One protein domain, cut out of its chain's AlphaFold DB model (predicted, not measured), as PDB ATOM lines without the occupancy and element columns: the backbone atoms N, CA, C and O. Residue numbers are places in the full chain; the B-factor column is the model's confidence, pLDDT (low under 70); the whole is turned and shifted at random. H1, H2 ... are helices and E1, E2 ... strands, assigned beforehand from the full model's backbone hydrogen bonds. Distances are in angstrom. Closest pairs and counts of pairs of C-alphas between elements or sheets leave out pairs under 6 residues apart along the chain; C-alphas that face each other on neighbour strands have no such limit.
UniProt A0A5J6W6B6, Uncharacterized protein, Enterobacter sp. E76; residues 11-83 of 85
ATOM      1  N   VAL A  11     157.944 -79.925 130.427       74.06
ATOM      2  CA  VAL A  11     158.727 -79.723 129.211       74.06
ATOM      3  C   VAL A  11     159.873 -80.716 129.239       74.06
ATOM      4  O   VAL A  11     160.770 -80.594 130.070       74.06
ATOM      5  N   MET A  12     159.849 -81.693 128.336       74.38
ATOM      6  CA  MET A  12     160.884 -82.731 128.321       74.38
ATOM      7  C   MET A  12     162.136 -82.285 127.558       74.38
ATOM      8  O   MET A  12     163.245 -82.645 127.939       74.38
ATOM      9  N   TYR A  13     161.978 -81.472 126.508       71.31
ATOM     10  CA  TYR A  13     163.082 -81.013 125.660       71.31
ATOM     11  C   TYR A  13     162.778 -79.618 125.108       71.31
ATOM     12  O   TYR A  13     161.688 -79.383 124.582       71.31
ATOM     13  N   GLN A  14     163.731 -78.691 125.256       80.75
ATOM     14  CA  GLN A  14     163.583 -77.288 124.860       80.75
ATOM     15  C   GLN A  14     164.781 -76.806 124.030       80.75
ATOM     16  O   GLN A  14     165.913 -76.794 124.513       80.75
ATOM     17  N   LYS A  15     164.521 -76.313 122.814       83.12
ATOM     18  CA  LYS A  15     165.491 -75.617 121.960       83.12
ATOM     19  C   LYS A  15     165.241 -74.120 122.082       83.12
ATOM     20  O   LYS A  15     164.098 -73.663 122.064       83.12
ATOM     21  N   LYS A  16     166.315 -73.346 122.216       83.88
ATOM     22  CA  LYS A  16     166.274 -71.879 122.246       83.88
ATOM     23  C   LYS A  16     166.837 -71.355 120.932       83.88
ATOM     24  O   LYS A  16     167.888 -71.819 120.500       83.88
ATOM     25  N   TYR A  17     166.137 -70.410 120.316       81.44
ATOM     26  CA  TYR A  17     166.610 -69.754 119.099       81.44
ATOM     27  C   TYR A  17     167.422 -68.493 119.448       81.44
ATOM     28  O   TYR A  17     167.277 -67.960 120.556       81.44
ATOM     29  N   PRO A  18     168.303 -68.027 118.542       78.88
ATOM     30  CA  PRO A  18     169.100 -66.822 118.755       78.88
ATOM     31  C   PRO A  18     168.244 -65.568 118.986       78.88
ATOM     32  O   PRO A  18     167.101 -65.473 118.534       78.88
ATOM     33  N   ARG A  19     168.822 -64.569 119.665       71.94
ATOM     34  CA  ARG A  19     168.184 -63.252 119.830       71.94
ATOM     35  C   ARG A  19     167.945 -62.610 118.460       71.94
ATOM     36  O   ARG A  19     168.830 -62.643 117.614       71.94
ATOM     37  N   GLY A  20     166.767 -62.014 118.272       70.56
ATOM     38  CA  GLY A  20     166.349 -61.405 117.003       70.56
ATOM     39  C   GLY A  20     165.531 -62.332 116.099       70.56
ATOM     40  O   GLY A  20     164.927 -61.853 115.147       70.56
ATOM     41  N   CYS A  21     165.442 -63.630 116.412       73.00
ATOM     42  CA  CYS A  21     164.513 -64.525 115.734       73.00
ATOM     43  C   CYS A  21     163.069 -64.250 116.186       73.00
ATOM     44  O   CYS A  21     162.811 -64.008 117.370       73.00
ATOM     45  N   HIS A  22     162.118 -64.318 115.252       74.69
ATOM     46  CA  HIS A  22     160.690 -64.217 115.560       74.69
ATOM     47  C   HIS A  22     160.228 -65.349 116.495       74.69
ATOM     48  O   HIS A  22     159.311 -65.162 117.292       74.69
ATOM     49  N   PHE A  23     160.905 -66.501 116.461       77.88
ATOM     50  CA  PHE A  23     160.728 -67.579 117.427       77.88
ATOM     51  C   PHE A  23     161.742 -67.469 118.560       77.88
ATOM     52  O   PHE A  23     162.933 -67.259 118.352       77.88
ATOM     53  N   LYS A  24     161.273 -67.670 119.787       82.12
ATOM     54  CA  LYS A  24     162.088 -67.644 121.002       82.12
ATOM     55  C   LYS A  24     162.524 -69.046 121.414       82.12
ATOM     56  O   LYS A  24     163.675 -69.259 121.803       82.12
ATOM     57  N   ARG A  25     161.604 -70.012 121.380       86.06
ATOM     58  CA  ARG A  25     161.867 -71.399 121.792       86.06
ATOM     59  C   ARG A  25     160.893 -72.383 121.154       86.06
ATOM     60  O   ARG A  25     159.737 -72.043 120.927       86.06
ATOM     61  N   LEU A  26     161.376 -73.601 120.950       85.25
ATOM     62  CA  LEU A  26     160.582 -74.788 120.650       85.25
ATOM     63  C   LEU A  26     160.574 -75.666 121.900       85.25
ATOM     64  O   LEU A  26     161.627 -75.859 122.514       85.25
ATOM     65  N   GLN A  27     159.413 -76.189 122.281       86.88
ATOM     66  CA  GLN A  27     159.298 -77.109 123.407       86.88
ATOM     67  C   GLN A  27     158.358 -78.277 123.105       86.88
ATOM     68  O   GLN A  27     157.348 -78.122 122.422       86.88
ATOM     69  N   LEU A  28     158.700 -79.445 123.646       83.06
ATOM     70  CA  LEU A  28     157.830 -80.616 123.671       83.06
ATOM     71  C   LEU A  28     157.147 -80.703 125.040       83.06
ATOM     72  O   LEU A  28     157.826 -80.889 126.053       83.06
ATOM     73  N   ARG A  29     155.818 -80.580 125.061       81.56
ATOM     74  CA  ARG A  29     154.988 -80.646 126.267       81.56
ATOM     75  C   ARG A  29     154.136 -81.914 126.277       81.56
ATOM     76  O   ARG A  29     153.567 -82.302 125.258       81.56
ATOM     77  N   THR A  30     154.006 -82.529 127.446       73.44
ATOM     78  CA  THR A  30     153.076 -83.636 127.697       73.44
ATOM     79  C   THR A  30     151.807 -83.127 128.372       73.44
ATOM     80  O   THR A  30     151.876 -82.347 129.316       73.44
ATOM     81  N   SER A  31     150.637 -83.570 127.911       70.50
ATOM     82  CA  SER A  31     149.392 -83.425 128.668       70.50
ATOM     83  C   SER A  31     148.946 -84.790 129.172       70.50
ATOM     84  O   SER A  31     148.663 -85.691 128.380       70.50
ATOM     85  N   LEU A  32     148.898 -84.930 130.498       63.72
ATOM     86  CA  LEU A  32     148.401 -86.119 131.192       63.72
ATOM     87  C   LEU A  32     146.893 -86.052 131.458       63.72
ATOM     88  O   LEU A  32     146.311 -87.024 131.931       63.72
ATOM     89  N   ARG A  33     146.264 -84.904 131.175       63.25
ATOM     90  CA  ARG A  33     144.812 -84.704 131.313       63.25
ATOM     91  C   ARG A  33     144.022 -85.354 130.185       63.25
ATOM     92  O   ARG A  33     142.882 -85.753 130.392       63.25
ATOM     93  N   ASP A  34     144.628 -85.462 129.009       64.38
ATOM     94  CA  ASP A  34     144.009 -86.075 127.844       64.38
ATOM     95  C   ASP A  34     144.357 -87.575 127.808       64.38
ATOM     96  O   ASP A  34     145.527 -87.937 127.918       64.38
ATOM     97  N   THR A  35     143.357 -88.459 127.671       53.47
ATOM     98  CA  THR A  35     143.569 -89.909 127.472       53.47
ATOM     99  C   THR A  35     143.197 -90.294 126.033       53.47
ATOM    100  O   THR A  35     142.083 -89.977 125.606       53.47
ATOM    101  N   PRO A  36     144.074 -90.979 125.270       63.16
ATOM    102  CA  PRO A  36     145.454 -91.343 125.619       63.16
ATOM    103  C   PRO A  36     146.347 -90.104 125.788       63.16
ATOM    104  O   PRO A  36     146.056 -89.078 125.177       63.16
ATOM    105  N   PHE A  37     147.416 -90.209 126.594       65.88
ATOM    106  CA  PHE A  37     148.361 -89.109 126.841       65.88
ATOM    107  C   PHE A  37     148.808 -88.450 125.539       65.88
ATOM    108  O   PHE A  37     149.202 -89.133 124.589       65.88
ATOM    109  N   ILE A  38     148.768 -87.119 125.506       71.88
ATOM    110  CA  ILE A  38     149.029 -86.359 124.286       71.88
ATOM    111  C   ILE A  38     150.341 -85.602 124.421       71.88
ATOM    112  O   ILE A  38     150.516 -84.783 125.322       71.88
ATOM    113  N   TYR A  39     151.235 -85.828 123.464       77.00
ATOM    114  CA  TYR A  39     152.431 -85.024 123.282       77.00
ATOM    115  C   TYR A  39     152.123 -83.889 122.306       77.00
ATOM    116  O   TYR A  39     151.621 -84.129 121.204       77.00
ATOM    117  N   ARG A  40     152.409 -82.652 122.713       78.94
ATOM    118  CA  ARG A  40     152.203 -81.438 121.918       78.94
ATOM    119  C   ARG A  40     153.533 -80.730 121.718       78.94
ATOM    120  O   ARG A  40     154.300 -80.548 122.660       78.94
ATOM    121  N   ILE A  41     153.791 -80.329 120.482       80.94
ATOM    122  CA  ILE A  41     154.938 -79.491 120.146       80.94
ATOM    123  C   ILE A  41     154.442 -78.053 120.084       80.94
ATOM    124  O   ILE A  41     153.476 -77.743 119.382       80.94
ATOM    125  N   GLU A  42     155.097 -77.201 120.856       85.12
ATOM    126  CA  GLU A  42     154.747 -75.802 121.025       85.12
ATOM    127  C   GLU A  42     155.910 -74.927 120.559       85.12
ATOM    128  O   GLU A  42     157.045 -75.055 121.034       85.12
ATOM    129  N   PHE A  43     155.606 -73.999 119.659       85.50
ATOM    130  CA  PHE A  43     156.480 -72.881 119.348       85.50
ATOM    131  C   PHE A  43     156.104 -71.684 120.197       85.50
ATOM    132  O   PHE A  43     154.930 -71.384 120.383       85.50
ATOM    133  N   ILE A  44     157.110 -70.982 120.699       86.25
ATOM    134  CA  ILE A  44     156.907 -69.762 121.469       86.25
ATOM    135  C   ILE A  44     157.604 -68.643 120.728       86.25
ATOM    136  O   ILE A  44     158.822 -68.709 120.529       86.25
ATOM    137  N   ASN A  45     156.840 -67.639 120.309       84.00
ATOM    138  CA  ASN A  45     157.371 -66.507 119.561       84.00
ATOM    139  C   ASN A  45     158.090 -65.493 120.476       84.00
ATOM    140  O   ASN A  45     158.180 -65.659 121.699       84.00
ATOM    141  N   GLY A  46     158.644 -64.442 119.873       77.19
ATOM    142  CA  GLY A  46     159.322 -63.348 120.567       77.19
ATOM    143  C   GLY A  46     158.415 -62.598 121.548       77.19
ATOM    144  O   GLY A  46     158.894 -62.178 122.602       77.19
ATOM    145  N   ALA A  47     157.113 -62.514 121.252       83.19
ATOM    146  CA  ALA A  47     156.089 -61.928 122.119       83.19
ATOM    147  C   ALA A  47     155.678 -62.849 123.288       83.19
ATOM    148  O   ALA A  47     155.046 -62.401 124.240       83.19
ATOM    149  N   GLY A  48     156.092 -64.121 123.270       81.75
ATOM    150  CA  GLY A  48     155.755 -65.109 124.295       81.75
ATOM    151  C   GLY A  48     154.465 -65.887 124.023       81.75
ATOM    152  O   GLY A  48     154.065 -66.684 124.871       81.75
ATOM    153  N   GLU A  49     153.852 -65.701 122.858       85.38
ATOM    154  CA  GLU A  49     152.655 -66.423 122.433       85.38
ATOM    155  C   GLU A  49     153.004 -67.866 122.072       85.38
ATOM    156  O   GLU A  49     154.059 -68.140 121.492       85.38
ATOM    157  N   ILE A  50     152.115 -68.790 122.441       85.25
ATOM    158  CA  ILE A  50     152.286 -70.227 122.233       85.25
ATOM    159  C   ILE A  50     151.489 -70.644 120.999       85.25
ATOM    160  O   ILE A  50     150.261 -70.600 120.999       85.25
ATOM    161  N   MET A  51     152.190 -71.130 119.983       80.62
ATOM    162  CA  MET A  51     151.611 -71.758 118.803       80.62
ATOM    163  C   MET A  51     151.701 -73.273 118.945       80.62
ATOM    164  O   MET A  51     152.789 -73.851 118.992       80.62
ATOM    165  N   ASN A  52     150.542 -73.923 119.030       78.00
ATOM    166  CA  ASN A  52     150.450 -75.378 119.032       78.00
ATOM    167  C   ASN A  52     150.527 -75.898 117.599       78.00
ATOM    168  O   ASN A  52     149.721 -75.514 116.757       78.00
ATOM    169  N   MET A  53     151.404 -76.867 117.345       72.25
ATOM    170  CA  MET A  53     151.529 -77.505 116.030       72.25
ATOM    171  C   MET A  53     150.427 -78.542 115.728       72.25
ATOM    172  O   MET A  53     150.659 -79.548 115.065       72.25
ATOM    173  N   GLY A  54     149.215 -78.308 116.235       60.00
ATOM    174  CA  GLY A  54     147.966 -78.873 115.720       60.00
ATOM    175  C   GLY A  54     147.658 -80.354 115.954       60.00
ATOM    176  O   GLY A  54     146.495 -80.724 115.826       60.00
ATOM    177  N   PHE A  55     148.608 -81.219 116.321       64.62
ATOM    178  CA  PHE A  55     148.339 -82.665 116.288       64.62
ATOM    179  C   PHE A  55     148.600 -83.387 117.602       64.62
ATOM    180  O   PHE A  55     149.638 -83.207 118.242       64.62
ATOM    181  N   ARG A  56     147.662 -84.277 117.946       67.81
ATOM    182  CA  ARG A  56     147.871 -85.314 118.955       67.81
ATOM    183  C   ARG A  56     148.906 -86.296 118.412       67.81
ATOM    184  O   ARG A  56     148.721 -86.813 117.314       67.81
ATOM    185  N   LYS A  57     149.993 -86.520 119.146       72.69
ATOM    186  CA  LYS A  57     151.077 -87.423 118.740       72.69
ATOM    187  C   LYS A  57     151.386 -88.402 119.855       72.69
ATOM    188  O   LYS A  57     151.305 -88.050 121.035       72.69
ATOM    189  N   THR A  58     151.770 -89.615 119.474       77.81
ATOM    190  CA  THR A  58     152.434 -90.538 120.395       77.81
ATOM    191  C   THR A  58     153.785 -89.960 120.826       77.81
ATOM    192  O   THR A  58     154.338 -89.074 120.169       77.81
ATOM    193  N   GLN A  59     154.353 -90.483 121.915       77.38
ATOM    194  CA  GLN A  59     155.660 -90.049 122.415       77.38
ATOM    195  C   GLN A  59     156.737 -90.067 121.324       77.38
ATOM    196  O   GLN A  59     157.448 -89.084 121.127       77.38
ATOM    197  N   ASN A  60     156.834 -91.178 120.592       79.75
ATOM    198  CA  ASN A  60     157.875 -91.382 119.589       79.75
ATOM    199  C   ASN A  60     157.718 -90.435 118.397       79.75
ATOM    200  O   ASN A  60     158.708 -89.880 117.923       79.75
ATOM    201  N   GLU A  61     156.489 -90.223 117.925       81.25
ATOM    202  CA  GLU A  61     156.210 -89.279 116.838       81.25
ATOM    203  C   GLU A  61     156.538 -87.847 117.244       81.25
ATOM    204  O   GLU A  61     157.105 -87.093 116.456       81.25
ATOM    205  N   ALA A  62     156.201 -87.471 118.477       80.25
ATOM    206  CA  ALA A  62     156.457 -86.130 118.966       80.25
ATOM    207  C   ALA A  62     157.952 -85.873 119.180       80.25
ATOM    208  O   ALA A  62     158.432 -84.806 118.819       80.25
ATOM    209  N   ILE A  63     158.703 -86.853 119.694       80.25
ATOM    210  CA  ILE A  63     160.166 -86.758 119.823       80.25
ATOM    211  C   ILE A  63     160.827 -86.660 118.446       80.25
ATOM    212  O   ILE A  63     161.683 -85.799 118.255       80.25
ATOM    213  N   ARG A  64     160.430 -87.506 117.485       84.00
ATOM    214  CA  ARG A  64     160.972 -87.460 116.117       84.00
ATOM    215  C   ARG A  64     160.726 -86.101 115.477       84.00
ATOM    216  O   ARG A  64     161.684 -85.426 115.132       84.00
ATOM    217  N   LEU A  65     159.471 -85.657 115.442       81.31
ATOM    218  CA  LEU A  65     159.130 -84.375 114.836       81.31
ATOM    219  C   LEU A  65     159.806 -83.199 115.555       81.31
ATOM    220  O   LEU A  65     160.275 -82.271 114.908       81.31
ATOM    221  N   TYR A  66     159.885 -83.231 116.887       81.88
ATOM    222  CA  TYR A  66     160.597 -82.210 117.647       81.88
ATOM    223  C   TYR A  66     162.083 -82.155 117.266       81.88
ATOM    224  O   TYR A  66     162.614 -81.062 117.075       81.88
ATOM    225  N   ASN A  67     162.744 -83.307 117.125       83.31
ATOM    226  CA  ASN A  67     164.137 -83.376 116.688       83.31
ATOM    227  C   ASN A  67     164.303 -82.883 115.250       83.31
ATOM    228  O   ASN A  67     165.218 -82.104 114.996       83.31
ATOM    229  N   ASP A  68     163.397 -83.256 114.349       84.19
ATOM    230  CA  ASP A  68     163.418 -82.804 112.957       84.19
ATOM    231  C   ASP A  68     163.328 -81.271 112.898       84.19
ATOM    232  O   ASP A  68     164.200 -80.608 112.338       84.19
ATOM    233  N   ILE A  69     162.361 -80.671 113.599       80.31
ATOM    234  CA  ILE A  69     162.217 -79.209 113.697       80.31
ATOM    235  C   ILE A  69     163.421 -78.573 114.409       80.31
ATOM    236  O   ILE A  69     163.846 -77.462 114.085       80.31
ATOM    237  N   ALA A  70     164.012 -79.267 115.381       80.75
ATOM    238  CA  ALA A  70     165.214 -78.811 116.059       80.75
ATOM    239  C   ALA A  70     166.460 -78.826 115.158       80.75
ATOM    240  O   ALA A  70     167.439 -78.173 115.520       80.75
ATOM    241  N   THR A  71     166.445 -79.480 113.995       84.31
ATOM    242  CA  THR A  71     167.515 -79.327 112.992       84.31
ATOM    243  C   THR A  71     167.322 -78.098 112.105       84.31
ATOM    244  O   THR A  71     168.308 -77.552 111.619       84.31
ATOM    245  N   LEU A  72     166.090 -77.596 111.988       82.25
ATOM    246  CA  LEU A  72     165.778 -76.418 111.186       82.25
ATOM    247  C   LEU A  72     166.396 -75.136 111.767       82.25
ATOM    248  O   LEU A  72     166.434 -74.901 112.992       82.25
ATOM    249  N   SER A  73     166.851 -74.285 110.854       80.94
ATOM    250  CA  SER A  73     167.253 -72.904 111.097       80.94
ATOM    251  C   SER A  73     166.047 -72.010 111.402       80.94
ATOM    252  O   SER A  73     164.892 -72.370 111.187       80.94
ATOM    253  N   ALA A  74     166.314 -70.818 111.934       76.25
ATOM    254  CA  ALA A  74     165.286 -69.816 112.207       76.25
ATOM    255  C   ALA A  74     164.430 -69.495 110.968       76.25
ATOM    256  O   ALA A  74     163.209 -69.404 111.077       76.25
ATOM    257  N   ASP A  75     165.071 -69.361 109.807       79.94
ATOM    258  CA  ASP A  75     164.407 -68.993 108.558       79.94
ATOM    259  C   ASP A  75     163.554 -70.144 108.017       79.94
ATOM    260  O   ASP A  75     162.418 -69.932 107.605       79.94
ATOM    261  N   GLU A  76     164.039 -71.385 108.105       82.25
ATOM    262  CA  GLU A  76     163.258 -72.569 107.721       82.25
ATOM    263  C   GLU A  76     162.018 -72.742 108.599       82.25
ATOM    264  O   GLU A  76     160.944 -73.079 108.106       82.25
ATOM    265  N   VAL A  77     162.137 -72.456 109.896       78.00
ATOM    266  CA  VAL A  77     160.996 -72.446 110.818       78.00
ATOM    267  C   VAL A  77     160.020 -71.319 110.449       78.00
ATOM    268  O   VAL A  77     158.809 -71.534 110.455       78.00
ATOM    269  N   MET A  78     160.509 -70.136 110.068       73.94
ATOM    270  CA  MET A  78     159.656 -69.039 109.581       73.94
ATOM    271  C   MET A  78     158.915 -69.410 108.302       73.94
ATOM    272  O   MET A  78     157.737 -69.102 108.179       73.94
ATOM    273  N   VAL A  79     159.560 -70.105 107.370       77.38
ATOM    274  CA  VAL A  79     158.903 -70.570 106.143       77.38
ATOM    275  C   VAL A  79     157.873 -71.659 106.455       77.38
ATOM    276  O   VAL A  79     156.759 -71.615 105.939       77.38
ATOM    277  N   ALA A  80     158.207 -72.607 107.333       73.62
ATOM    278  CA  ALA A  80     157.335 -73.731 107.669       73.62
ATOM    279  C   ALA A  80     156.109 -73.331 108.511       73.62
ATOM    280  O   ALA A  80     155.054 -73.950 108.377       73.62
ATOM    281  N   PHE A  81     156.234 -72.315 109.375       69.56
ATOM    282  CA  PHE A  81     155.193 -71.948 110.350       69.56
ATOM    283  C   PHE A  81     154.697 -70.504 110.242       69.56
ATOM    284  O   PHE A  81     153.677 -70.173 110.840       69.56
ATOM    285  N   GLY A  82     155.353 -69.643 109.463       58.69
ATOM    286  CA  GLY A  82     154.971 -68.236 109.287       58.69
ATOM    287  C   GLY A  82     153.654 -68.024 108.536       58.69
ATOM    288  O   GLY A  82     153.160 -66.906 108.497       58.69
ATOM    289  N   SER A  83     153.068 -69.090 107.982       48.81
ATOM    290  CA  SER A  83     151.739 -69.074 107.349       48.81
ATOM    291  C   SER A  83     150.603 -69.505 108.291       48.81
ATOM    292  O   SER A  83     149.474 -69.649 107.839       48.81
TER     293      SER A  83
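Overview. This is residues 11 to 83 of the 85 residues of an uncharacterized protein of Enterobacter sp. E76 (UniProt A0A5J6W6B6). A twisted antiparallel sheet of four strands has the long helix H1 along one of its faces, while the opposite face has no named helix over it. The short helix H2 turns off from the end of H1 near one end of the sheet, by the beginning of E2. The printed part has 73 residues, with four named strands and then two named helices in the order E1, E2, E3, E4, H1, H2; the sheet's order is E1 - E2 - E3 - E4, and the class is mixed, helices and strands. The whole is compact, with a radius of gyration of the C-alphas of 12.1 A, and elongated, spanning 37 by 22 by 22 A.

Along the chain. E1 is residues 11 to 16, 12.9 A long, and begins at C-alpha 11 at (158.727, -79.723, 129.211). E2, residues 23 to 31, runs 22.5 A, and E3, residues 38 to 45, runs 22.0 A. E4 is the short strand of residues 50 to 52, 6.3 A long. H1, residues 59 to 71, begins at C-alpha 59 at (155.660, -90.049, 122.415) and is 18.6 A long. H2, residues 74 to 81, is 10.5 A long and ends at C-alpha 81 at (155.193, -71.948, 110.350).

Arrangement. The four strands form a meander, each strand the antiparallel neighbour of the one before, and E1 and E4 are its edge strands. In the hairpin E1 and E2, at 173 degrees, N 15 and O 26 are 2.9 A apart, within hydrogen-bond range. In the hairpin E2 and E3, at 161 degrees, N 29 and O 40 are 2.8 A apart. In the hairpin E3 and E4, at 139 degrees, N 51 and O 43 are 2.8 A apart. From edge to edge the strands' lines turn by 64 degrees. H1 is on one face of the sheet, which gives two layers, a helix over a sheet, at a height over the sheet of 9.2 A. It runs along the strands, at 5 degrees to E2 on the local plane. H1 lies over E2, with 11 of its 13 C-alphas falling on E2 and 2 on E3, only just short of lying over E3 too. The closest C-alphas of E3 and H1 are those of Tyr 39 and Ala 62, 6.0 A apart. H2 only grazes the sheet; its closest C-alpha pair with E2 is Phe 23 and Ala 74, 7.3 A. H1 and H2 are close but not clearly touching, the C-alphas of Ile 69 and Val 77 being 7.5 A apart, at a steep tilt of 48 degrees, opposite ways. In H1 and H2 every O i to N i+4 pair is within hydrogen-bond range.

Size, cuts and confidence. The two C-alphas farthest apart are those of Gly 20 and Thr 35, 38.0 A. The printed part has no cut and no long link. The mean pLDDT of the printed part is 76.6, and residues 32 to 37, 54 to 56 and 81 to 83 are under 70.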